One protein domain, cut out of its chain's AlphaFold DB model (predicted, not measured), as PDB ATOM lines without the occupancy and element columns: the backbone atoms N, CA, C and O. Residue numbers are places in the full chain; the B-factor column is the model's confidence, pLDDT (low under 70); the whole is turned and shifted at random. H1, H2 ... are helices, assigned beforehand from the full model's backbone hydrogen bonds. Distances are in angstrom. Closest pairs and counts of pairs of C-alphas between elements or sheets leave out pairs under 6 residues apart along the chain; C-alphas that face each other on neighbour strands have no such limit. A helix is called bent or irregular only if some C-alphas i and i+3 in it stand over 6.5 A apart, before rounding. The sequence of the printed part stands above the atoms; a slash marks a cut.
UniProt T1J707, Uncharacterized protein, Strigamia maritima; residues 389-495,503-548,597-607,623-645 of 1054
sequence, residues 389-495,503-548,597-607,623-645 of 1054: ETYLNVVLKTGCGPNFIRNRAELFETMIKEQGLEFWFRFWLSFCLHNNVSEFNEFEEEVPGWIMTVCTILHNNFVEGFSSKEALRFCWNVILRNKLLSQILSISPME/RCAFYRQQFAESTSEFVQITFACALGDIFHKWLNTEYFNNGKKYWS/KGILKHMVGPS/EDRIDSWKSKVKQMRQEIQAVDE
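AT A GLANCE: This is residues 389 to 495, 503 to 548, 597 to 607 and 623 to 645 of the 1054 residues of an uncharacterized protein of Strigamia maritima (UniProt T1J707). One long helix, H9, runs the length of the domain as its core, with the long helix H12 side by side with it. H1, H2, H3, H7 and H8 also pack on H9, while H6 packs on H7 and H8, and H4 and H5 pack on H6. Residues 538 to 544, with H10, and residues 597 to 603, with H11, stick out. The printed part has 187 residues with twelve named helices, H1 to H12 in chain order, and no named strand: the class is all helix. It is compact, with a radius of gyration of the C-alphas of 17.4 A and spans of 54 by 47 by 27 A.

HOW THE PARTS SIT: Start at H1, residues 391 to 398, which touches residues 522 to 532 alone of the hub H9, residues 503 to 536; the closest C-alphas, of Tyr 391 and Ala 526, are 5.5 A apart. H2, residues 402 to 406, touches H9 with Pro 402 and Ala 524 closest, 6.2 A between C-alphas. H3, residues 409 to 418, only just touches H9, with 3 pairs of C-alphas within 8 A, the closest those of Phe 412 and Phe 531, 6.9 A. Look next at H4, residues 420 to 431, and H6, residues 450 to 463: they touch, opposite ways at a shallow tilt of 20 degrees, closest at C-alphas 425 and 463, 5.9 A. H5, residues 435 to 446, touches H6, closest at C-alphas 444 and 450, 6.2 A. H6 and H7, residues 468 to 479, form a helical hairpin, closest at C-alphas 462 and 471, 5.2 A. H8, residues 485 to 488, touches H9, closest at C-alphas 485 and 516, 5.5 A. H10, residues 538 to 541, and H11, residues 600 to 603, touch no helix. H12, residues 623 to 645, touches H9, the same way at a shallow tilt of 28 degrees, closest at C-alphas 511 and 626, 6.1 A. Helix packing is only just mostly crossed: of the 9 pairs of helices that touch and have a tilt, those that touch only at the corner or at their ends left out, 3 are at a shallow tilt. Every O i to N i+4 pair is within hydrogen-bond range in H1, H2, H3, H4, H6, H7, H9 and H12, and 6 of 8 in H5; H8, H10 and H11 are too short for one.

IN THESE COORDINATES: Find C-alpha 391 at (153.625, 125.770, 180.413), where H1 begins. H9 runs 49.8 A from C-alpha 503 at (145.917, 135.416, 148.283), and H12 runs 32.7 A to C-alpha 645 at (143.959, 140.329, 187.634). H10 is irregular: C-alphas 538 and 541 are 7.6 A apart.

THE WHOLE: C-alphas 503 and 541 are the two farthest apart, 58.1 A. Cuts leave gaps of 15.1 A between C-alphas 495 and 503, 28.8 A between 548 and 597, and 28.2 A between 607 and 623. Of the links printed whole, none is long. Mean pLDDT of the printed part is 74.9; 46 residues are under 70, among them 481 to 495, 538 to 547 and 597 to 607.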
ATOM      1  N   GLU A 389     151.021 118.550 182.175       77.94
ATOM      2  CA  GLU A 389     150.846 119.972 182.521       77.94
ATOM      3  C   GLU A 389     151.571 120.889 181.524       77.94
ATOM      4  O   GLU A 389     152.799 120.898 181.451       77.94
ATOM      5  N   THR A 390     150.824 121.707 180.775       83.50
ATOM      6  CA  THR A 390     151.431 122.659 179.834       83.50
ATOM      7  C   THR A 390     152.107 123.837 180.544       83.50
ATOM      8  O   THR A 390     151.759 124.178 181.675       83.50
ATOM      9  N   TYR A 391     153.027 124.539 179.867       84.19
ATOM     10  CA  TYR A 391     153.625 125.770 180.413       84.19
ATOM     11  C   TYR A 391     152.569 126.836 180.745       84.19
ATOM     12  O   TYR A 391     152.750 127.605 181.688       84.19
ATOM     13  N   LEU A 392     151.458 126.867 180.000       85.44
ATOM     14  CA  LEU A 392     150.299 127.694 180.321       85.44
ATOM     15  C   LEU A 392     149.628 127.198 181.606       85.44
ATOM     16  O   LEU A 392     149.480 127.979 182.538       85.44
ATOM     17  N   ASN A 393     149.307 125.906 181.709       86.06
ATOM     18  CA  ASN A 393     148.661 125.323 182.892       86.06
ATOM     19  C   ASN A 393     149.492 125.577 184.160       86.06
ATOM     20  O   ASN A 393     148.941 125.973 185.185       86.06
ATOM     21  N   VAL A 394     150.821 125.440 184.082       83.88
ATOM     22  CA  VAL A 394     151.741 125.771 185.182       83.88
ATOM     23  C   VAL A 394     151.707 127.268 185.508       83.88
ATOM     24  O   VAL A 394     151.638 127.626 186.688       83.88
ATOM     25  N   VAL A 395     151.678 128.154 184.504       84.25
ATOM     26  CA  VAL A 395     151.485 129.604 184.697       84.25
ATOM     27  C   VAL A 395     150.152 129.928 185.370       84.25
ATOM     28  O   VAL A 395     150.145 130.770 186.265       84.25
ATOM     29  N   LEU A 396     149.051 129.262 185.016       84.25
ATOM     30  CA  LEU A 396     147.737 129.484 185.630       84.25
ATOM     31  C   LEU A 396     147.702 128.957 187.078       84.25
ATOM     32  O   LEU A 396     147.313 129.674 187.999       84.25
ATOM     33  N   LYS A 397     148.206 127.736 187.301       88.19
ATOM     34  CA  LYS A 397     148.300 127.043 188.600       88.19
ATOM     35  C   LYS A 397     149.171 127.792 189.616       88.19
ATOM     36  O   LYS A 397     148.797 127.927 190.783       88.19
ATOM     37  N   THR A 398     150.326 128.301 189.183       85.88
ATOM     38  CA  THR A 398     151.304 128.998 190.044       85.88
ATOM     39  C   THR A 398     151.203 130.526 189.990       85.88
ATOM     40  O   THR A 398     151.777 131.207 190.847       85.88
ATOM     41  N   GLY A 399     150.468 131.081 189.021       85.94
ATOM     42  CA  GLY A 399     150.342 132.512 188.731       85.94
ATOM     43  C   GLY A 399     151.666 133.203 188.388       85.94
ATOM     44  O   GLY A 399     151.923 134.302 188.889       85.94
ATOM     45  N   CYS A 400     152.531 132.543 187.612       85.94
ATOM     46  CA  CYS A 400     153.896 132.992 187.297       85.94
ATOM     47  C   CYS A 400     154.072 133.652 185.912       85.94
ATOM     48  O   CYS A 400     155.186 133.719 185.396       85.94
ATOM     49  N   GLY A 401     152.987 134.161 185.316       82.62
ATOM     50  CA  GLY A 401     152.964 134.683 183.944       82.62
ATOM     51  C   GLY A 401     153.835 135.926 183.668       82.62
ATOM     52  O   GLY A 401     154.546 136.426 184.542       82.62
ATOM     53  N   PRO A 402     153.768 136.492 182.447       78.00
ATOM     54  CA  PRO A 402     154.598 137.624 182.017       78.00
ATOM     55  C   PRO A 402     154.653 138.808 183.002       78.00
ATOM     56  O   PRO A 402     155.720 139.399 183.201       78.00
ATOM     57  N   ASN A 403     153.546 139.137 183.683       77.81
ATOM     58  CA  ASN A 403     153.541 140.213 184.677       77.81
ATOM     59  C   ASN A 403     154.182 139.815 186.021       77.81
ATOM     60  O   ASN A 403     154.765 140.678 186.677       77.81
ATOM     61  N   PHE A 404     154.171 138.537 186.420       85.56
ATOM     62  CA  PHE A 404     154.930 138.046 187.580       85.56
ATOM     63  C   PHE A 404     156.439 138.267 187.395       85.56
ATOM     64  O   PHE A 404     157.109 138.676 188.352       85.56
ATOM     65  N   ILE A 405     156.942 138.059 186.169       84.94
ATOM     66  CA  ILE A 405     158.327 138.356 185.775       84.94
ATOM     67  C   ILE A 405     158.563 139.873 185.768       84.94
ATOM     68  O   ILE A 405     159.476 140.365 186.430       84.94
ATOM     69  N   ARG A 406     157.706 140.640 185.074       82.44
ATOM     70  CA  ARG A 406     157.802 142.111 184.975       82.44
ATOM     71  C   ARG A 406     157.856 142.792 186.344       82.44
ATOM     72  O   ARG A 406     158.655 143.699 186.550       82.44
ATOM     73  N   ASN A 407     157.033 142.337 187.288       83.62
ATOM     74  CA  ASN A 407     156.946 142.890 188.640       83.62
ATOM     75  C   ASN A 407     158.146 142.499 189.535       83.62
ATOM     76  O   ASN A 407     158.221 142.942 190.678       83.62
ATOM     77  N   ARG A 408     159.081 141.678 189.032       88.50
ATOM     78  CA  ARG A 408     160.324 141.245 189.696       88.50
ATOM     79  C   ARG A 408     161.536 141.372 188.760       88.50
ATOM     80  O   ARG A 408     162.465 140.570 188.830       88.50
ATOM     81  N   ALA A 409     161.518 142.376 187.882       86.50
ATOM     82  CA  ALA A 409     162.481 142.539 186.794       86.50
ATOM     83  C   ALA A 409     163.958 142.458 187.221       86.50
ATOM     84  O   ALA A 409     164.758 141.859 186.507       86.50
ATOM     85  N   GLU A 410     164.308 143.003 188.389       86.50
ATOM     86  CA  GLU A 410     165.675 142.971 188.932       86.50
ATOM     87  C   GLU A 410     166.120 141.547 189.308       86.50
ATOM     88  O   GLU A 410     167.220 141.134 188.956       86.50
ATOM     89  N   LEU A 411     165.244 140.760 189.947       87.06
ATOM     90  CA  LEU A 411     165.515 139.360 190.297       87.06
ATOM     91  C   LEU A 411     165.596 138.472 189.047       87.06
ATOM     92  O   LEU A 411     166.438 137.581 188.977       87.06
ATOM     93  N   PHE A 412     164.761 138.738 188.038       87.88
ATOM     94  CA  PHE A 412     164.844 138.053 186.747       87.88
ATOM     95  C   PHE A 412     166.161 138.382 186.029       87.88
ATOM     96  O   PHE A 412     166.837 137.482 185.542       87.88
ATOM     97  N   GLU A 413     166.581 139.651 186.028       85.81
ATOM     98  CA  GLU A 413     167.877 140.082 185.492       85.81
ATOM     99  C   GLU A 413     169.069 139.437 186.221       85.81
ATOM    100  O   GLU A 413     170.047 139.070 185.566       85.81
ATOM    101  N   THR A 414     168.986 139.238 187.540       85.38
ATOM    102  CA  THR A 414     169.962 138.445 188.302       85.38
ATOM    103  C   THR A 414     170.006 136.994 187.813       85.38
ATOM    104  O   THR A 414     171.079 136.527 187.431       85.38
ATOM    105  N   MET A 415     168.857 136.318 187.682       88.06
ATOM    106  CA  MET A 415     168.793 134.952 187.141       88.06
ATOM    107  C   MET A 415     169.402 134.840 185.728       88.06
ATOM    108  O   MET A 415     170.130 133.884 185.457       88.06
ATOM    109  N   ILE A 416     169.169 135.807 184.823       84.00
ATOM    110  CA  ILE A 416     169.797 135.780 183.483       84.00
ATOM    111  C   ILE A 416     171.332 135.839 183.568       84.00
ATOM    112  O   ILE A 416     172.017 135.179 182.782       84.00
ATOM    113  N   LYS A 417     171.880 136.611 184.513       83.69
ATOM    114  CA  LYS A 417     173.331 136.794 184.682       83.69
ATOM    115  C   LYS A 417     174.017 135.599 185.333       83.69
ATOM    116  O   LYS A 417     175.089 135.222 184.873       83.69
ATOM    117  N   GLU A 418     173.427 135.036 186.384       84.56
ATOM    118  CA  GLU A 418     174.071 134.009 187.215       84.56
ATOM    119  C   GLU A 418     174.204 132.658 186.507       84.56
ATOM    120  O   GLU A 418     175.229 131.994 186.631       84.56
ATOM    121  N   GLN A 419     173.190 132.248 185.743       81.88
ATOM    122  CA  GLN A 419     173.079 130.852 185.307       81.88
ATOM    123  C   GLN A 419     173.918 130.482 184.067       81.88
ATOM    124  O   GLN A 419     174.129 129.302 183.785       81.88
ATOM    125  N   GLY A 420     174.442 131.478 183.345       84.00
ATOM    126  CA  GLY A 420     175.394 131.277 182.249       84.00
ATOM    127  C   GLY A 420     174.856 130.525 181.020       84.00
ATOM    128  O   GLY A 420     173.691 130.136 180.927       84.00
ATOM    129  N   LEU A 421     175.728 130.336 180.023       83.38
ATOM    130  CA  LEU A 421     175.335 129.806 178.710       83.38
ATOM    131  C   LEU A 421     174.869 128.341 178.752       83.38
ATOM    132  O   LEU A 421     173.968 127.966 178.007       83.38
ATOM    133  N   GLU A 422     175.444 127.510 179.627       83.12
ATOM    134  CA  GLU A 422     175.055 126.096 179.746       83.12
ATOM    135  C   GLU A 422     173.615 125.929 180.249       83.12
ATOM    136  O   GLU A 422     172.926 125.006 179.811       83.12
ATOM    137  N   PHE A 423     173.123 126.838 181.096       84.69
ATOM    138  CA  PHE A 423     171.708 126.864 181.454       84.69
ATOM    139  C   PHE A 423     170.835 127.347 180.303       84.69
ATOM    140  O   PHE A 423     169.856 126.685 179.973       84.69
ATOM    141  N   TRP A 424     171.188 128.467 179.665       85.50
ATOM    142  CA  TRP A 424     170.354 129.045 178.608       85.50
ATOM    143  C   TRP A 424     170.234 128.136 177.381       85.50
ATOM    144  O   TRP A 424     169.154 128.045 176.797       85.50
ATOM    145  N   PHE A 425     171.281 127.359 177.085       86.38
ATOM    146  CA  PHE A 425     171.211 126.227 176.166       86.38
ATOM    147  C   PHE A 425     170.203 125.162 176.628       86.38
ATOM    148  O   PHE A 425     169.315 124.792 175.862       86.38
ATOM    149  N   ARG A 426     170.311 124.658 177.871       84.94
ATOM    150  CA  ARG A 426     169.414 123.595 178.364       84.94
ATOM    151  C   ARG A 426     167.961 124.056 178.442       84.94
ATOM    152  O   ARG A 426     167.097 123.276 178.063       84.94
ATOM    153  N   PHE A 427     167.687 125.297 178.858       86.25
ATOM    154  CA  PHE A 427     166.335 125.864 178.829       86.25
ATOM    155  C   PHE A 427     165.764 125.865 177.415       86.25
ATOM    156  O   PHE A 427     164.711 125.268 177.197       86.25
ATOM    157  N   TRP A 428     166.461 126.499 176.469       87.94
ATOM    158  CA  TRP A 428     166.040 126.523 175.069       87.94
ATOM    159  C   TRP A 428     165.771 125.105 174.545       87.94
ATOM    160  O   TRP A 428     164.759 124.882 173.886       87.94
ATOM    161  N   LEU A 429     166.609 124.137 174.928       83.56
ATOM    162  CA  LEU A 429     166.420 122.750 174.538       83.56
ATOM    163  C   LEU A 429     165.148 122.144 175.148       83.56
ATOM    164  O   LEU A 429     164.282 121.724 174.394       83.56
ATOM    165  N   SER A 430     164.967 122.121 176.472       83.50
ATOM    166  CA  SER A 430     163.748 121.524 177.056       83.50
ATOM    167  C   SER A 430     162.468 122.266 176.655       83.50
ATOM    168  O   SER A 430     161.413 121.643 176.599       83.50
ATOM    169  N   PHE A 431     162.548 123.560 176.322       86.19
ATOM    170  CA  PHE A 431     161.446 124.295 175.699       86.19
ATOM    171  C   PHE A 431     161.068 123.695 174.334       86.19
ATOM    172  O   PHE A 431     159.899 123.394 174.106       86.19
ATOM    173  N   CYS A 432     162.054 123.451 173.465       82.31
ATOM    174  CA  CYS A 432     161.878 122.803 172.161       82.31
ATOM    175  C   CYS A 432     161.490 121.310 172.236       82.31
ATOM    176  O   CYS A 432     161.274 120.698 171.192       82.31
ATOM    177  N   LEU A 433     161.409 120.711 173.431       76.94
ATOM    178  CA  LEU A 433     161.155 119.275 173.632       76.94
ATOM    179  C   LEU A 433     159.987 118.951 174.578       76.94
ATOM    180  O   LEU A 433     159.705 117.769 174.784       76.94
ATOM    181  N   HIS A 434     159.358 119.960 175.190       80.62
ATOM    182  CA  HIS A 434     158.248 119.786 176.133       80.62
ATOM    183  C   HIS A 434     157.044 119.118 175.459       80.62
ATOM    184  O   HIS A 434     156.841 119.293 174.265       80.62
ATOM    185  N   ASN A 435     156.164 118.445 176.201       64.19
ATOM    186  CA  ASN A 435     155.012 117.769 175.586       64.19
ATOM    187  C   ASN A 435     154.051 118.718 174.833       64.19
ATOM    188  O   ASN A 435     153.380 118.261 173.926       64.19
ATOM    189  N   ASN A 436     154.065 120.032 175.103       62.75
ATOM    190  CA  ASN A 436     153.299 121.071 174.374       62.75
ATOM    191  C   ASN A 436     153.957 121.454 173.028       62.75
ATOM    192  O   ASN A 436     153.602 122.446 172.397       62.75
ATOM    193  N   VAL A 437     154.975 120.690 172.629       62.59
ATOM    194  CA  VAL A 437     155.498 120.602 171.268       62.59
ATOM    195  C   VAL A 437     154.622 119.629 170.447       62.59
ATOM    196  O   VAL A 437     154.846 119.491 169.254       62.59
ATOM    197  N   SER A 438     153.569 119.011 171.012       64.56
ATOM    198  CA  SER A 438     152.517 118.316 170.245       64.56
ATOM    199  C   SER A 438     151.985 119.177 169.102       64.56
ATOM    200  O   SER A 438     152.108 118.798 167.941       64.56
ATOM    201  N   GLU A 439     151.527 120.391 169.402       73.56
ATOM    202  CA  GLU A 439     150.987 121.304 168.389       73.56
ATOM    203  C   GLU A 439     152.077 121.938 167.510       73.56
ATOM    204  O   GLU A 439     151.786 122.573 166.502       73.56
ATOM    205  N   PHE A 440     153.347 121.771 167.881       73.75
ATOM    206  CA  PHE A 440     154.499 122.103 167.044       73.75
ATOM    207  C   PHE A 440     154.862 120.953 166.085       73.75
ATOM    208  O   PHE A 440     155.324 121.227 164.978       73.75
ATOM    209  N   ASN A 441     154.612 119.696 166.463       74.06
ATOM    210  CA  ASN A 441     154.740 118.529 165.589       74.06
ATOM    211  C   ASN A 441     153.598 118.496 164.566       74.06
ATOM    212  O   ASN A 441     153.877 118.370 163.380       74.06
ATOM    213  N   GLU A 442     152.349 118.738 164.992       77.69
ATOM    214  CA  GLU A 442     151.203 118.974 164.092       77.69
ATOM    215  C   GLU A 442     151.545 120.047 163.039       77.69
ATOM    216  O   GLU A 442     151.311 119.877 161.845       77.69
ATOM    217  N   PHE A 443     152.186 121.135 163.470       73.62
ATOM    218  CA  PHE A 443     152.617 122.217 162.587       73.62
ATOM    219  C   PHE A 443     153.815 121.822 161.692       73.62
ATOM    220  O   PHE A 443     153.935 122.329 160.581       73.62
ATOM    221  N   GLU A 444     154.703 120.915 162.119       79.31
ATOM    222  CA  GLU A 444     155.811 120.397 161.287       79.31
ATOM    223  C   GLU A 444     155.314 119.412 160.220       79.31
ATOM    224  O   GLU A 444     155.892 119.351 159.138       79.31
ATOM    225  N   GLU A 445     154.201 118.720 160.475       79.31
ATOM    226  CA  GLU A 445     153.450 117.974 159.460       79.31
ATOM    227  C   GLU A 445     152.731 118.918 158.472       79.31
ATOM    228  O   GLU A 445     152.714 118.644 157.270       79.31
ATOM    229  N   GLU A 446     152.196 120.061 158.932       75.19
ATOM    230  CA  GLU A 446     151.611 121.095 158.057       75.19
ATOM    231  C   GLU A 446     152.656 121.834 157.196       75.19
ATOM    232  O   GLU A 446     152.427 122.077 156.008       75.19
ATOM    233  N   VAL A 447     153.783 122.247 157.790       75.50
ATOM    234  CA  VAL A 447     154.807 123.105 157.166       75.50
ATOM    235  C   VAL A 447     156.223 122.626 157.536       75.50
ATOM    236  O   VAL A 447     156.880 123.228 158.390       75.50
ATOM    237  N   PRO A 448     156.736 121.570 156.875       78.25
ATOM    238  CA  PRO A 448     158.052 121.004 157.169       78.25
ATOM    239  C   PRO A 448     159.196 122.032 157.151       78.25
ATOM    240  O   PRO A 448     159.323 122.842 156.229       78.25
ATOM    241  N   GLY A 449     160.062 121.978 158.165       78.50
ATOM    242  CA  GLY A 449     161.193 122.884 158.374       78.50
ATOM    243  C   GLY A 449     160.884 124.133 159.211       78.50
ATOM    244  O   GLY A 449     161.799 124.926 159.483       78.50
ATOM    245  N   TRP A 450     159.643 124.342 159.663       77.88
ATOM    246  CA  TRP A 450     159.319 125.496 160.507       77.88
ATOM    247  C   TRP A 450     159.875 125.332 161.938       77.88
ATOM    248  O   TRP A 450     160.384 126.324 162.472       77.88
ATOM    249  N   ILE A 451     159.876 124.116 162.530       79.50
ATOM    250  CA  ILE A 451     160.517 123.849 163.836       79.50
ATOM    251  C   ILE A 451     161.964 124.294 163.733       79.50
ATOM    252  O   ILE A 451     162.449 125.038 164.581       79.50
ATOM    253  N   MET A 452     162.647 123.900 162.657       81.81
ATOM    254  CA  MET A 452     164.042 124.258 162.437       81.81
ATOM    255  C   MET A 452     164.249 125.756 162.265       81.81
ATOM    256  O   MET A 452     165.210 126.301 162.810       81.81
ATOM    257  N   THR A 453     163.330 126.438 161.585       81.12
ATOM    258  CA  THR A 453     163.352 127.896 161.443       81.12
ATOM    259  C   THR A 453     163.225 128.582 162.806       81.12
ATOM    260  O   THR A 453     164.062 129.413 163.160       81.12
ATOM    261  N   VAL A 454     162.245 128.200 163.630       80.44
ATOM    262  CA  VAL A 454     162.031 128.802 164.957       80.44
ATOM    263  C   VAL A 454     163.123 128.414 165.952       80.44
ATOM    264  O   VAL A 454     163.634 129.288 166.653       80.44
ATOM    265  N   CYS A 455     163.568 127.158 165.965       82.69
ATOM    266  CA  CYS A 455     164.697 126.704 166.773       82.69
ATOM    267  C   CYS A 455     165.972 127.481 166.428       82.69
ATOM    268  O   CYS A 455     166.641 127.952 167.344       82.69
ATOM    269  N   THR A 456     166.252 127.702 165.137       82.50
ATOM    270  CA  THR A 456     167.383 128.515 164.657       82.50
ATOM    271  C   THR A 456     167.252 129.981 165.068       82.50
ATOM    272  O   THR A 456     168.229 130.579 165.512       82.50
ATOM    273  N   ILE A 457     166.062 130.585 164.972       82.31
ATOM    274  CA  ILE A 457     165.838 131.979 165.394       82.31
ATOM    275  C   ILE A 457     166.048 132.129 166.900       82.31
ATOM    276  O   ILE A 457     166.756 133.048 167.318       82.31
ATOM    277  N   LEU A 458     165.467 131.239 167.708       83.75
ATOM    278  CA  LEU A 458     165.651 131.241 169.156       83.75
ATOM    279  C   LEU A 458     167.134 131.039 169.494       83.75
ATOM    280  O   LEU A 458     167.730 131.905 170.125       83.75
ATOM    281  N   HIS A 459     167.765 129.972 169.000       86.31
ATOM    282  CA  HIS A 459     169.184 129.668 169.216       86.31
ATOM    283  C   HIS A 459     170.102 130.841 168.834       86.31
ATOM    284  O   HIS A 459     170.862 131.305 169.686       86.31
ATOM    285  N   ASN A 460     169.966 131.405 167.631       82.50
ATOM    286  CA  ASN A 460     170.780 132.536 167.171       82.50
ATOM    287  C   ASN A 460     170.575 133.820 168.009       82.50
ATOM    288  O   ASN A 460     171.515 134.594 168.160       82.50
ATOM    289  N   ASN A 461     169.374 134.088 168.542       80.94
ATOM    290  CA  ASN A 461     169.085 135.333 169.279       80.94
ATOM    291  C   ASN A 461     169.221 135.217 170.806       80.94
ATOM    292  O   ASN A 461     169.336 136.240 171.484       80.94
ATOM    293  N   PHE A 462     169.188 133.997 171.345       82.38
ATOM    294  CA  PHE A 462     169.100 133.721 172.780       82.38
ATOM    295  C   PHE A 462     170.280 132.909 173.328       82.38
ATOM    296  O   PHE A 462     170.645 133.094 174.486       82.38
ATOM    297  N   VAL A 463     170.885 132.039 172.507       83.44
ATOM    298  CA  VAL A 463     171.961 131.121 172.920       83.44
ATOM    299  C   VAL A 463     173.299 131.510 172.282       83.44
ATOM    300  O   VAL A 463     174.244 131.819 172.995       83.44
ATOM    301  N   GLU A 464     173.399 131.542 170.950       79.12
ATOM    302  CA  GLU A 464     174.632 131.945 170.249       79.12
ATOM    303  C   GLU A 464     174.888 133.456 170.305       79.12
ATOM    304  O   GLU A 464     176.039 133.883 170.348       79.12
ATOM    305  N   GLY A 465     173.827 134.266 170.254       58.97
ATOM    306  CA  GLY A 465     173.943 135.640 169.771       58.97
ATOM    307  C   GLY A 465     174.808 136.579 170.610       58.97
ATOM    308  O   GLY A 465     175.575 137.356 170.041       58.97
ATOM    309  N   PHE A 466     174.632 136.595 171.936       63.53
ATOM    310  CA  PHE A 466     175.002 137.771 172.731       63.53
ATOM    311  C   PHE A 466     175.260 137.516 174.230       63.53
ATOM    312  O   PHE A 466     175.049 136.430 174.761       63.53
ATOM    313  N   SER A 467     175.695 138.571 174.933       78.44
ATOM    314  CA  SER A 467     175.933 138.575 176.383       78.44
ATOM    315  C   SER A 467     174.653 138.378 177.218       78.44
ATOM    316  O   SER A 467     173.538 138.569 176.733       78.44
ATOM    317  N   SER A 468     174.784 138.092 178.521       75.81
ATOM    318  CA  SER A 468     173.637 137.948 179.446       75.81
ATOM    319  C   SER A 468     172.708 139.174 179.469       75.81
ATOM    320  O   SER A 468     171.490 139.041 179.560       75.81
ATOM    321  N   LYS A 469     173.260 140.381 179.284       78.81
ATOM    322  CA  LYS A 469     172.522 141.649 179.127       78.81
ATOM    323  C   LYS A 469     171.602 141.671 177.898       78.81
ATOM    324  O   LYS A 469     170.622 142.415 177.853       78.81
ATOM    325  N   GLU A 470     171.932 140.888 176.884       77.38
ATOM    326  CA  GLU A 470     171.277 140.872 175.581       77.38
ATOM    327  C   GLU A 470     170.368 139.650 175.417       77.38
ATOM    328  O   GLU A 470     169.277 139.812 174.877       77.38
ATOM    329  N   ALA A 471     170.705 138.507 176.025       78.94
ATOM    330  CA  ALA A 471     169.738 137.445 176.315       78.94
ATOM    331  C   ALA A 471     168.567 137.991 177.161       78.94
ATOM    332  O   ALA A 471     167.404 137.829 176.797       78.94
ATOM    333  N   LEU A 472     168.856 138.783 178.203       80.94
ATOM    334  CA  LEU A 472     167.848 139.527 178.971       80.94
ATOM    335  C   LEU A 472     167.023 140.479 178.089       80.94
ATOM    336  O   LEU A 472     165.810 140.601 178.251       80.94
ATOM    337  N   ARG A 473     167.666 141.164 177.135       81.62
ATOM    338  CA  ARG A 473     166.985 142.057 176.185       81.62
ATOM    339  C   ARG A 473     166.088 141.284 175.216       81.62
ATOM    340  O   ARG A 473     165.038 141.809 174.847       81.62
ATOM    341  N   PHE A 474     166.475 140.073 174.818       83.00
ATOM    342  CA  PHE A 474     165.641 139.161 174.043       83.00
ATOM    343  C   PHE A 474     164.423 138.724 174.865       83.00
ATOM    344  O   PHE A 474     163.298 138.984 174.437       83.00
ATOM    345  N   CYS A 475     164.623 138.225 176.093       82.62
ATOM    346  CA  CYS A 475     163.539 137.922 177.034       82.62
ATOM    347  C   CYS A 475     162.576 139.107 177.195       82.62
ATOM    348  O   CYS A 475     161.375 138.936 177.023       82.62
ATOM    349  N   TRP A 476     163.068 140.328 177.434       84.50
ATOM    350  CA  TRP A 476     162.203 141.510 177.547       84.50
ATOM    351  C   TRP A 476     161.521 141.928 176.235       84.50
ATOM    352  O   TRP A 476     160.446 142.523 176.280       84.50
ATOM    353  N   ASN A 477     162.092 141.634 175.064       80.69
ATOM    354  CA  ASN A 477     161.412 141.863 173.786       80.69
ATOM    355  C   ASN A 477     160.301 140.832 173.518       80.69
ATOM    356  O   ASN A 477     159.323 141.182 172.857       80.69
ATOM    357  N   VAL A 478     160.421 139.610 174.040       81.25
ATOM    358  CA  VAL A 478     159.333 138.621 174.034       81.25
ATOM    359  C   VAL A 478     158.284 139.004 175.088       81.25
ATOM    360  O   VAL A 478     157.180 139.395 174.727       81.25
ATOM    361  N   ILE A 479     158.662 139.031 176.372       78.88
ATOM    362  CA  ILE A 479     157.776 139.209 177.543       78.88
ATOM    363  C   ILE A 479     157.021 140.554 177.557       78.88
ATOM    364  O   ILE A 479     155.880 140.598 178.006       78.88
ATOM    365  N   LEU A 480     157.640 141.666 177.130       71.94
ATOM    366  CA  LEU A 480     157.067 143.019 177.298       71.94
ATOM    367  C   LEU A 480     156.642 143.701 175.994       71.94
ATOM    368  O   LEU A 480     156.182 144.845 176.036       71.94
ATOM    369  N   ARG A 481     156.904 143.096 174.830       65.12
ATOM    370  CA  ARG A 481     156.773 143.791 173.535       65.12
ATOM    371  C   ARG A 481     156.240 142.943 172.388       65.12
ATOM    372  O   ARG A 481     155.959 143.537 171.351       65.12
ATOM    373  N   ASN A 482     156.148 141.623 172.544       62.88
ATOM    374  CA  ASN A 482     155.760 140.675 171.498       62.88
ATOM    375  C   ASN A 482     156.544 140.909 170.181       62.88
ATOM    376  O   ASN A 482     155.968 141.107 169.111       62.88
ATOM    377  N   LYS A 483     157.888 140.951 170.267       61.97
ATOM    378  CA  LYS A 483     158.796 141.312 169.156       61.97
ATOM    379  C   LYS A 483     159.649 140.193 168.545       61.97
ATOM    380  O   LYS A 483     160.684 140.490 167.952       61.97
ATOM    381  N   LEU A 484     159.189 138.943 168.581       61.88
ATOM    382  CA  LEU A 484     159.719 137.890 167.697       61.88
ATOM    383  C   LEU A 484     159.175 138.016 166.257       61.88
ATOM    384  O   LEU A 484     159.879 137.667 165.308       61.88
ATOM    385  N   LEU A 485     157.971 138.596 166.095       54.41
ATOM    386  CA  LEU A 485     157.253 138.759 164.816       54.41
ATOM    387  C   LEU A 485     158.161 139.256 163.685       54.41
ATOM    388  O   LEU A 485     158.274 138.620 162.645       54.41
ATOM    389  N   SER A 486     158.865 140.371 163.898       56.06
ATOM    390  CA  SER A 486     159.680 141.007 162.855       56.06
ATOM    391  C   SER A 486     160.932 140.222 162.447       56.06
ATOM    392  O   SER A 486     161.579 140.615 161.483       56.06
ATOM    393  N   GLN A 487     161.301 139.165 163.177       60.97
ATOM    394  CA  GLN A 487     162.402 138.271 162.803       60.97
ATOM    395  C   GLN A 487     161.869 137.063 162.028       60.97
ATOM    396  O   GLN A 487     162.358 136.801 160.932       60.97
ATOM    397  N   ILE A 488     160.811 136.412 162.525       57.97
ATOM    398  CA  ILE A 488     160.130 135.317 161.812       57.97
ATOM    399  C   ILE A 488     159.603 135.804 160.451       57.97
ATOM    400  O   ILE A 488     159.937 135.223 159.427       57.97
ATOM    401  N   LEU A 489     158.909 136.945 160.403       55.69
ATOM    402  CA  LEU A 489     158.381 137.524 159.157       55.69
ATOM    403  C   LEU A 489     159.456 138.076 158.207       55.69
ATOM    404  O   LEU A 489     159.156 138.351 157.048       55.69
ATOM    405  N   SER A 490     160.700 138.259 158.669       55.38
ATOM    406  CA  SER A 490     161.813 138.613 157.773       55.38
ATOM    407  C   SER A 490     162.369 137.405 157.010       55.38
ATOM    408  O   SER A 490     163.058 137.580 156.008       55.38
ATOM    409  N   ILE A 491     162.032 136.188 157.448       54.53
ATOM    410  CA  ILE A 491     162.374 134.927 156.792       54.53
ATOM    411  C   ILE A 491     161.162 134.520 155.944       54.53
ATOM    412  O   ILE A 491     160.352 133.674 156.313       54.53
ATOM    413  N   SER A 492     161.000 135.207 154.810       40.50
ATOM    414  CA  SER A 492     159.943 134.913 153.835       40.50
ATOM    415  C   SER A 492     160.157 133.511 153.234       40.50
ATOM    416  O   SER A 492     161.224 133.274 152.665       40.50
ATOM    417  N   PRO A 493     159.187 132.580 153.321       43.38
ATOM    418  CA  PRO A 493     159.397 131.190 152.923       43.38
ATOM    419  C   PRO A 493     159.298 130.975 151.404       43.38
ATOM    420  O   PRO A 493     158.323 131.407 150.785       43.38
ATOM    421  N   MET A 494     160.289 130.248 150.870       45.78
ATOM    422  CA  MET A 494     160.413 129.597 149.549       45.78
ATOM    423  C   MET A 494     159.723 130.235 148.324       45.78
ATOM    424  O   MET A 494     158.492 130.320 148.229       45.78
ATOM    425  N   GLU A 495     160.529 130.499 147.288       37.16
ATOM    426  CA  GLU A 495     160.079 130.859 145.935       37.16
ATOM    427  C   GLU A 495     159.438 129.672 145.184       37.16
ATOM    428  O   GLU A 495     159.987 129.113 144.234       37.16
ATOM    429  N   ARG A 503     146.747 136.067 147.240       52.00
ATOM    430  CA  ARG A 503     145.917 135.416 148.283       52.00
ATOM    431  C   ARG A 503     146.726 134.463 149.179       52.00
ATOM    432  O   ARG A 503     146.650 134.563 150.399       52.00
ATOM    433  N   CYS A 504     147.605 133.640 148.599       61.50
ATOM    434  CA  CYS A 504     148.512 132.778 149.371       61.50
ATOM    435  C   CYS A 504     149.553 133.565 150.189       61.50
ATOM    436  O   CYS A 504     149.948 133.112 151.259       61.50
ATOM    437  N   ALA A 505     149.986 134.745 149.729       66.62
ATOM    438  CA  ALA A 505     150.937 135.579 150.470       66.62
ATOM    439  C   ALA A 505     150.306 136.164 151.747       66.62
ATOM    440  O   ALA A 505     150.930 136.151 152.804       66.62
ATOM    441  N   PHE A 506     149.046 136.603 151.661       73.75
ATOM    442  CA  PHE A 506     148.275 137.107 152.800       73.75
ATOM    443  C   PHE A 506     148.085 136.043 153.890       73.75
ATOM    444  O   PHE A 506     148.350 136.318 155.060       73.75
ATOM    445  N   TYR A 507     147.712 134.812 153.520       70.56
ATOM    446  CA  TYR A 507     147.569 133.733 154.504       70.56
ATOM    447  C   TYR A 507     148.905 133.250 155.063       70.56
ATOM    448  O   TYR A 507     148.999 133.087 156.274       70.56
ATOM    449  N   ARG A 508     149.968 133.136 154.249       68.00
ATOM    450  CA  ARG A 508     151.331 132.874 154.759       68.00
ATOM    451  C   ARG A 508     151.767 133.923 155.789       68.00
ATOM    452  O   ARG A 508     152.355 133.552 156.801       68.00
ATOM    453  N   GLN A 509     151.453 135.204 155.569       75.38
ATOM    454  CA  GLN A 509     151.749 136.266 156.532       75.38
ATOM    455  C   GLN A 509     150.934 136.110 157.826       75.38
ATOM    456  O   GLN A 509     151.533 136.067 158.896       75.38
ATOM    457  N   GLN A 510     149.602 135.981 157.756       75.81
ATOM    458  CA  GLN A 510     148.764 135.828 158.960       75.81
ATOM    459  C   GLN A 510     149.097 134.568 159.769       75.81
ATOM    460  O   GLN A 510     149.053 134.582 160.999       75.81
ATOM    461  N   PHE A 511     149.434 133.481 159.078       73.50
ATOM    462  CA  PHE A 511     149.887 132.231 159.671       73.50
ATOM    463  C   PHE A 511     151.207 132.453 160.422       73.50
ATOM    464  O   PHE A 511     151.253 132.264 161.631       73.50
ATOM    465  N   ALA A 512     152.235 133.003 159.764       74.00
ATOM    466  CA  ALA A 512     153.515 133.319 160.402       74.00
ATOM    467  C   ALA A 512     153.404 134.355 161.545       74.00
ATOM    468  O   ALA A 512     154.146 134.263 162.525       74.00
ATOM    469  N   GLU A 513     152.472 135.311 161.466       77.94
ATOM    470  CA  GLU A 513     152.117 136.216 162.570       77.94
ATOM    471  C   GLU A 513     151.543 135.437 163.766       77.94
ATOM    472  O   GLU A 513     152.038 135.585 164.886       77.94
ATOM    473  N   SER A 514     150.568 134.557 163.525       76.38
ATOM    474  CA  SER A 514     149.900 133.747 164.558       76.38
ATOM    475  C   SER A 514     150.862 132.760 165.233       76.38
ATOM    476  O   SER A 514     150.927 132.701 166.460       76.38
ATOM    477  N   THR A 515     151.681 132.046 164.456       74.50
ATOM    478  CA  THR A 515     152.704 131.114 164.961       74.50
ATOM    479  C   THR A 515     153.786 131.840 165.737       74.50
ATOM    480  O   THR A 515     154.182 131.401 166.815       74.50
ATOM    481  N   SER A 516     154.256 132.983 165.224       78.81
ATOM    482  CA  SER A 516     155.223 133.800 165.945       78.81
ATOM    483  C   SER A 516     154.654 134.265 167.283       78.81
ATOM    484  O   SER A 516     155.378 134.275 168.277       78.81
ATOM    485  N   GLU A 517     153.374 134.630 167.349       81.81
ATOM    486  CA  GLU A 517     152.718 134.991 168.604       81.81
ATOM    487  C   GLU A 517     152.569 133.801 169.567       81.81
ATOM    488  O   GLU A 517     152.928 133.935 170.739       81.81
ATOM    489  N   PHE A 518     152.140 132.629 169.090       83.81
ATOM    490  CA  PHE A 518     152.048 131.416 169.912       83.81
ATOM    491  C   PHE A 518     153.409 131.022 170.509       83.81
ATOM    492  O   PHE A 518     153.526 130.868 171.725       83.81
ATOM    493  N   VAL A 519     154.468 130.973 169.689       83.81
ATOM    494  CA  VAL A 519     155.850 130.716 170.141       83.81
ATOM    495  C   VAL A 519     156.270 131.701 171.235       83.81
ATOM    496  O   VAL A 519     156.881 131.301 172.224       83.81
ATOM    497  N   GLN A 520     155.924 132.985 171.096       83.44
ATOM    498  CA  GLN A 520     156.258 134.012 172.087       83.44
ATOM    499  C   GLN A 520     155.532 133.826 173.417       83.44
ATOM    500  O   GLN A 520     156.165 133.960 174.464       83.44
ATOM    501  N   ILE A 521     154.232 133.519 173.391       83.81
ATOM    502  CA  ILE A 521     153.449 133.281 174.610       83.81
ATOM    503  C   ILE A 521     153.979 132.033 175.318       83.81
ATOM    504  O   ILE A 521     154.317 132.103 176.497       83.81
ATOM    505  N   THR A 522     154.149 130.920 174.601       85.50
ATOM    506  CA  THR A 522     154.636 129.660 175.181       85.50
ATOM    507  C   THR A 522     156.057 129.808 175.743       85.50
ATOM    508  O   THR A 522     156.329 129.324 176.842       85.50
ATOM    509  N   PHE A 523     156.951 130.552 175.074       87.94
ATOM    510  CA  PHE A 523     158.304 130.849 175.576       87.94
ATOM    511  C   PHE A 523     158.295 131.782 176.799       87.94
ATOM    512  O   PHE A 523     159.057 131.574 177.744       87.94
ATOM    513  N   ALA A 524     157.409 132.785 176.831       86.81
ATOM    514  CA  ALA A 524     157.235 133.656 177.995       86.81
ATOM    515  C   ALA A 524     156.658 132.899 179.205       86.81
ATOM    516  O   ALA A 524     157.097 133.134 180.332       86.81
ATOM    517  N   CYS A 525     155.732 131.961 178.983       86.31
ATOM    518  CA  CYS A 525     155.209 131.082 180.029       86.31
ATOM    519  C   CYS A 525     156.285 130.128 180.568       86.31
ATOM    520  O   CYS A 525     156.412 129.980 181.781       86.31
ATOM    521  N   ALA A 526     157.114 129.552 179.693       88.38
ATOM    522  CA  ALA A 526     158.229 128.695 180.095       88.38
ATOM    523  C   ALA A 526     159.297 129.454 180.912       88.38
ATOM    524  O   ALA A 526     159.772 128.954 181.932       88.38
ATOM    525  N   LEU A 527     159.614 130.700 180.531       88.62
ATOM    526  CA  LEU A 527     160.445 131.603 181.343       88.62
ATOM    527  C   LEU A 527     159.800 131.938 182.699       88.62
ATOM    528  O   LEU A 527     160.517 132.076 183.690       88.62
ATOM    529  N   GLY A 528     158.471 132.062 182.753       87.50
ATOM    530  CA  GLY A 528     157.708 132.306 183.980       87.50
ATOM    531  C   GLY A 528     157.775 131.139 184.963       87.50
ATOM    532  O   GLY A 528     158.122 131.337 186.129       87.50
ATOM    533  N   ASP A 529     157.530 129.918 184.479       87.62
ATOM    534  CA  ASP A 529     157.687 128.671 185.237       87.62
ATOM    535  C   ASP A 529     159.111 128.521 185.789       87.62
ATOM    536  O   ASP A 529     159.307 128.319 186.987       87.62
ATOM    537  N   ILE A 530     160.121 128.706 184.942       87.44
ATOM    538  CA  ILE A 530     161.528 128.594 185.339       87.44
ATOM    539  C   ILE A 530     161.917 129.638 186.380       87.44
ATOM    540  O   ILE A 530     162.559 129.303 187.375       87.44
ATOM    541  N   PHE A 531     161.500 130.889 186.194       89.56
ATOM    542  CA  PHE A 531     161.759 131.945 187.161       89.56
ATOM    543  C   PHE A 531     161.024 131.701 188.487       89.56
ATOM    544  O   PHE A 531     161.569 131.968 189.555       89.56
ATOM    545  N   HIS A 532     159.819 131.126 188.446       87.50
ATOM    546  CA  HIS A 532     159.103 130.673 189.635       87.50
ATOM    547  C   HIS A 532     159.820 129.505 190.331       87.50
ATOM    548  O   HIS A 532     159.969 129.532 191.550       87.50
ATOM    549  N   LYS A 533     160.315 128.509 189.588       86.00
ATOM    550  CA  LYS A 533     161.112 127.399 190.132       86.00
ATOM    551  C   LYS A 533     162.400 127.910 190.786       86.00
ATOM    552  O   LYS A 533     162.656 127.548 191.925       86.00
ATOM    553  N   TRP A 534     163.125 128.821 190.132       86.69
ATOM    554  CA  TRP A 534     164.328 129.473 190.669       86.69
ATOM    555  C   TRP A 534     164.041 130.271 191.952       86.69
ATOM    556  O   TRP A 534     164.741 130.096 192.946       86.69
ATOM    557  N   LEU A 535     162.970 131.077 191.981       84.81
ATOM    558  CA  LEU A 535     162.568 131.839 193.174       84.81
ATOM    559  C   LEU A 535     162.135 130.971 194.371       84.81
ATOM    560  O   LEU A 535     162.245 131.439 195.502       84.81
ATOM    561  N   ASN A 536     161.616 129.759 194.143       82.00
ATOM    562  CA  ASN A 536     161.124 128.868 195.206       82.00
ATOM    563  C   ASN A 536     162.099 127.731 195.563       82.00
ATOM    564  O   ASN A 536     161.839 126.976 196.497       82.00
ATOM    565  N   THR A 537     163.218 127.578 194.851       79.56
ATOM    566  CA  THR A 537     164.266 126.630 195.240       79.56
ATOM    567  C   THR A 537     165.057 127.136 196.448       79.56
ATOM    568  O   THR A 537     165.871 128.044 196.327       79.56
ATOM    569  N   GLU A 538     164.948 126.438 197.582       60.88
ATOM    570  CA  GLU A 538     165.822 126.589 198.769       60.88
ATOM    571  C   GLU A 538     167.315 126.280 198.475       60.88
ATOM    572  O   GLU A 538     168.196 126.443 199.316       60.88
ATOM    573  N   TYR A 539     167.613 125.836 197.251       48.84
ATOM    574  CA  TYR A 539     168.884 125.268 196.804       48.84
ATOM    575  C   TYR A 539     169.982 126.268 196.408       48.84
ATOM    576  O   TYR A 539     171.065 125.816 196.030       48.84
ATOM    577  N   PHE A 540     169.768 127.587 196.531       53.12
ATOM    578  CA  PHE A 540     170.794 128.611 196.242       53.12
ATOM    579  C   PHE A 540     172.152 128.332 196.918       53.12
ATOM    580  O   PHE A 540     173.196 128.628 196.344       53.12
ATOM    581  N   ASN A 541     172.149 127.706 198.099       52.50
ATOM    582  CA  ASN A 541     173.360 127.410 198.869       52.50
ATOM    583  C   ASN A 541     174.114 126.136 198.427       52.50
ATOM    584  O   ASN A 541     175.247 125.933 198.849       52.50
ATOM    585  N   ASN A 542     173.508 125.263 197.610       49.34
ATOM    586  CA  ASN A 542     173.974 123.876 197.430       49.34
ATOM    587  C   ASN A 542     174.657 123.571 196.083       49.34
ATOM    588  O   ASN A 542     175.054 122.428 195.860       49.34
ATOM    589  N   GLY A 543     174.779 124.542 195.169       53.34
ATOM    590  CA  GLY A 543     175.631 124.469 193.962       53.34
ATOM    591  C   GLY A 543     175.338 123.361 192.930       53.34
ATOM    592  O   GLY A 543     176.039 123.260 191.923       53.34
ATOM    593  N   LYS A 544     174.330 122.507 193.145       52.41
ATOM    594  CA  LYS A 544     174.003 121.389 192.249       52.41
ATOM    595  C   LYS A 544     173.347 121.875 190.953       52.41
ATOM    596  O   LYS A 544     172.566 122.824 190.951       52.41
ATOM    597  N   LYS A 545     173.623 121.156 189.856       57.34
ATOM    598  CA  LYS A 545     172.965 121.309 188.547       57.34
ATOM    599  C   LYS A 545     171.455 121.061 188.701       57.34
ATOM    600  O   LYS A 545     171.003 119.929 188.587       57.34
ATOM    601  N   TYR A 546     170.690 122.119 188.951       61.75
ATOM    602  CA  TYR A 546     169.232 122.092 189.126       61.75
ATOM    603  C   TYR A 546     168.484 121.656 187.848       61.75
ATOM    604  O   TYR A 546     167.316 121.291 187.924       61.75
ATOM    605  N   TRP A 547     169.153 121.661 186.686       69.25
ATOM    606  CA  TRP A 547     168.671 121.101 185.419       69.25
ATOM    607  C   TRP A 547     169.605 119.999 184.895       69.25
ATOM    608  O   TRP A 547     170.752 120.262 184.501       69.25
ATOM    609  N   SER A 548     169.075 118.775 184.858       73.00
ATOM    610  CA  SER A 548     169.575 117.651 184.064       73.00
ATOM    611  C   SER A 548     169.178 117.796 182.587       73.00
ATOM    612  O   SER A 548     168.457 118.714 182.195       73.00
ATOM    613  N   LYS A 597     181.141 114.858 157.551       56.84
ATOM    614  CA  LYS A 597     180.666 116.255 157.502       56.84
ATOM    615  C   LYS A 597     179.866 116.626 156.243       56.84
ATOM    616  O   LYS A 597     179.422 117.766 156.112       56.84
ATOM    617  N   GLY A 598     179.687 115.700 155.302       58.12
ATOM    618  CA  GLY A 598     178.822 115.864 154.135       58.12
ATOM    619  C   GLY A 598     177.324 115.746 154.441       58.12
ATOM    620  O   GLY A 598     176.529 116.374 153.751       58.12
ATOM    621  N   ILE A 599     176.909 114.999 155.473       54.31
ATOM    622  CA  ILE A 599     175.490 114.610 155.642       54.31
ATOM    623  C   ILE A 599     174.548 115.818 155.797       54.31
ATOM    624  O   ILE A 599     173.481 115.857 155.183       54.31
ATOM    625  N   LEU A 600     174.950 116.854 156.540       48.22
ATOM    626  CA  LEU A 600     174.130 118.060 156.704       48.22
ATOM    627  C   LEU A 600     174.044 118.938 155.447       48.22
ATOM    628  O   LEU A 600     173.029 119.604 155.287       48.22
ATOM    629  N   LYS A 601     174.999 118.861 154.505       52.84
ATOM    630  CA  LYS A 601     174.883 119.489 153.166       52.84
ATOM    631  C   LYS A 601     173.858 118.811 152.246       52.84
ATOM    632  O   LYS A 601     173.608 119.308 151.149       52.84
ATOM    633  N   HIS A 602     173.318 117.666 152.661       48.75
ATOM    634  CA  HIS A 602     172.273 116.943 151.940       48.75
ATOM    635  C   HIS A 602     170.940 116.912 152.707       48.75
ATOM    636  O   HIS A 602     169.897 116.817 152.068       48.75
ATOM    637  N   MET A 603     170.951 117.025 154.045       45.16
ATOM    638  CA  MET A 603     169.728 117.120 154.865       45.16
ATOM    639  C   MET A 603     169.235 118.555 155.085       45.16
ATOM    640  O   MET A 603     168.029 118.782 155.048       45.16
ATOM    641  N   VAL A 604     170.130 119.538 155.231       45.75
ATOM    642  CA  VAL A 604     169.821 120.889 154.751       45.75
ATOM    643  C   VAL A 604     170.111 120.822 153.260       45.75
ATOM    644  O   VAL A 604     171.271 120.749 152.854       45.75
ATOM    645  N   GLY A 605     169.057 120.713 152.455       35.69
ATOM    646  CA  GLY A 605     169.205 120.533 151.016       35.69
ATOM    647  C   GLY A 605     169.905 121.718 150.334       35.69
ATOM    648  O   GLY A 605     170.149 122.760 150.955       35.69
ATOM    649  N   PRO A 606     170.162 121.622 149.015       33.53
ATOM    650  CA  PRO A 606     170.283 122.834 148.208       33.53
ATOM    651  C   PRO A 606     169.036 123.720 148.399       33.53
ATOM    652  O   PRO A 606     168.018 123.254 148.916       33.53
ATOM    653  N   SER A 607     169.099 124.979 147.941       38.56
ATOM    654  CA  SER A 607     167.925 125.870 147.847       38.56
ATOM    655  C   SER A 607     166.674 125.084 147.431       38.56
ATOM    656  O   SER A 607     166.760 124.239 146.530       38.56
ATOM    657  N   GLU A 623     142.253 129.005 156.119       73.69
ATOM    658  CA  GLU A 623     141.465 130.079 156.733       73.69
ATOM    659  C   GLU A 623     140.896 129.647 158.110       73.69
ATOM    660  O   GLU A 623     141.209 130.284 159.118       73.69
ATOM    661  N   ASP A 624     140.184 128.515 158.189       78.56
ATOM    662  CA  ASP A 624     139.600 127.980 159.433       78.56
ATOM    663  C   ASP A 624     140.677 127.563 160.450       78.56
ATOM    664  O   ASP A 624     140.546 127.807 161.654       78.56
ATOM    665  N   ARG A 625     141.783 126.966 159.974       72.81
ATOM    666  CA  ARG A 625     142.929 126.587 160.824       72.81
ATOM    667  C   ARG A 625     143.615 127.821 161.416       72.81
ATOM    668  O   ARG A 625     143.915 127.836 162.609       72.81
ATOM    669  N   ILE A 626     143.819 128.871 160.615       76.38
ATOM    670  CA  ILE A 626     144.367 130.159 161.065       76.38
ATOM    671  C   ILE A 626     143.459 130.796 162.129       76.38
ATOM    672  O   ILE A 626     143.962 131.273 163.147       76.38
ATOM    673  N   ASP A 627     142.140 130.803 161.931       78.75
ATOM    674  CA  ASP A 627     141.212 131.440 162.874       78.75
ATOM    675  C   ASP A 627     141.009 130.618 164.159       78.75
ATOM    676  O   ASP A 627     140.942 131.198 165.247       78.75
ATOM    677  N   SER A 628     141.058 129.284 164.078       82.06
ATOM    678  CA  SER A 628     141.190 128.400 165.246       82.06
ATOM    679  C   SER A 628     142.456 128.722 166.055       82.06
ATOM    680  O   SER A 628     142.387 128.958 167.266       82.06
ATOM    681  N   TRP A 629     143.607 128.862 165.385       75.69
ATOM    682  CA  TRP A 629     144.871 129.247 166.021       75.69
ATOM    683  C   TRP A 629     144.821 130.634 166.675       75.69
ATOM    684  O   TRP A 629     145.245 130.778 167.825       75.69
ATOM    685  N   LYS A 630     144.247 131.646 166.009       78.00
ATOM    686  CA  LYS A 630     144.001 132.969 166.619       78.00
ATOM    687  C   LYS A 630     143.093 132.869 167.840       78.00
ATOM    688  O   LYS A 630     143.330 133.572 168.821       78.00
ATOM    689  N   SER A 631     142.068 132.016 167.797       82.50
ATOM    690  CA  SER A 631     141.152 131.795 168.919       82.50
ATOM    691  C   SER A 631     141.887 131.196 170.122       82.50
ATOM    692  O   SER A 631     141.822 131.760 171.214       82.50
ATOM    693  N   LYS A 632     142.699 130.149 169.908       81.06
ATOM    694  CA  LYS A 632     143.557 129.542 170.941       81.06
ATOM    695  C   LYS A 632     144.548 130.558 171.526       81.06
ATOM    696  O   LYS A 632     144.609 130.733 172.738       81.06
ATOM    697  N   VAL A 633     145.256 131.312 170.685       78.06
ATOM    698  CA  VAL A 633     146.186 132.380 171.111       78.06
ATOM    699  C   VAL A 633     145.479 133.487 171.911       78.06
ATOM    700  O   VAL A 633     145.996 133.960 172.928       78.06
ATOM    701  N   LYS A 634     144.269 133.883 171.502       82.12
ATOM    702  CA  LYS A 634     143.423 134.849 172.217       82.12
ATOM    703  C   LYS A 634     142.973 134.305 173.578       82.12
ATOM    704  O   LYS A 634     143.076 135.036 174.563       82.12
ATOM    705  N   GLN A 635     142.551 133.043 173.651       83.56
ATOM    706  CA  GLN A 635     142.197 132.364 174.899       83.56
ATOM    707  C   GLN A 635     143.385 132.355 175.875       83.56
ATOM    708  O   GLN A 635     143.243 132.841 176.995       83.56
ATOM    709  N   MET A 636     144.577 131.938 175.429       78.19
ATOM    710  CA  MET A 636     145.795 131.946 176.259       78.19
ATOM    711  C   MET A 636     146.081 133.333 176.857       78.19
ATOM    712  O   MET A 636     146.409 133.449 178.038       78.19
ATOM    713  N   ARG A 637     145.927 134.410 176.068       79.44
ATOM    714  CA  ARG A 637     146.062 135.793 176.564       79.44
ATOM    715  C   ARG A 637     145.021 136.131 177.636       79.44
ATOM    716  O   ARG A 637     145.378 136.761 178.630       79.44
ATOM    717  N   GLN A 638     143.760 135.745 177.434       82.94
ATOM    718  CA  GLN A 638     142.659 136.030 178.363       82.94
ATOM    719  C   GLN A 638     142.826 135.279 179.693       82.94
ATOM    720  O   GLN A 638     142.648 135.874 180.752       82.94
ATOM    721  N   GLU A 639     143.244 134.013 179.654       82.75
ATOM    722  CA  GLU A 639     143.511 133.201 180.848       82.75
ATOM    723  C   GLU A 639     144.695 133.753 181.662       82.75
ATOM    724  O   GLU A 639     144.586 133.933 182.878       82.75
ATOM    725  N   ILE A 640     145.799 134.115 180.994       77.44
ATOM    726  CA  ILE A 640     146.947 134.787 181.630       77.44
ATOM    727  C   ILE A 640     146.511 136.112 182.275       77.44
ATOM    728  O   ILE A 640     146.870 136.384 183.421       77.44
ATOM    729  N   GLN A 641     145.714 136.924 181.571       79.25
ATOM    730  CA  GLN A 641     145.228 138.204 182.087       79.25
ATOM    731  C   GLN A 641     144.332 138.026 183.323       79.25
ATOM    732  O   GLN A 641     144.534 138.733 184.310       79.25
ATOM    733  N   ALA A 642     143.407 137.062 183.316       79.56
ATOM    734  CA  ALA A 642     142.526 136.782 184.451       79.56
ATOM    735  C   ALA A 642     143.304 136.341 185.709       79.56
ATOM    736  O   ALA A 642     142.984 136.750 186.829       79.56
ATOM    737  N   VAL A 643     144.375 135.555 185.542       77.56
ATOM    738  CA  VAL A 643     145.259 135.147 186.651       77.56
ATOM    739  C   VAL A 643     146.117 136.312 187.168       77.56
ATOM    740  O   VAL A 643     146.345 136.424 188.375       77.56
ATOM    741  N   ASP A 644     146.543 137.225 186.293       73.75
ATOM    742  CA  ASP A 644     147.228 138.462 186.689       73.75
ATOM    743  C   ASP A 644     146.285 139.511 187.314       73.75
ATOM    744  O   ASP A 644     146.746 140.382 188.052       73.75
ATOM    745  N   GLU A 645     144.980 139.455 187.040       74.81
ATOM    746  CA  GLU A 645     143.959 140.329 187.634       74.81
ATOM    747  C   GLU A 645     143.521 139.842 189.014       74.81
ATOM    748  O   GLU A 645     143.728 140.563 189.989       74.81
TER     749      GLU A 645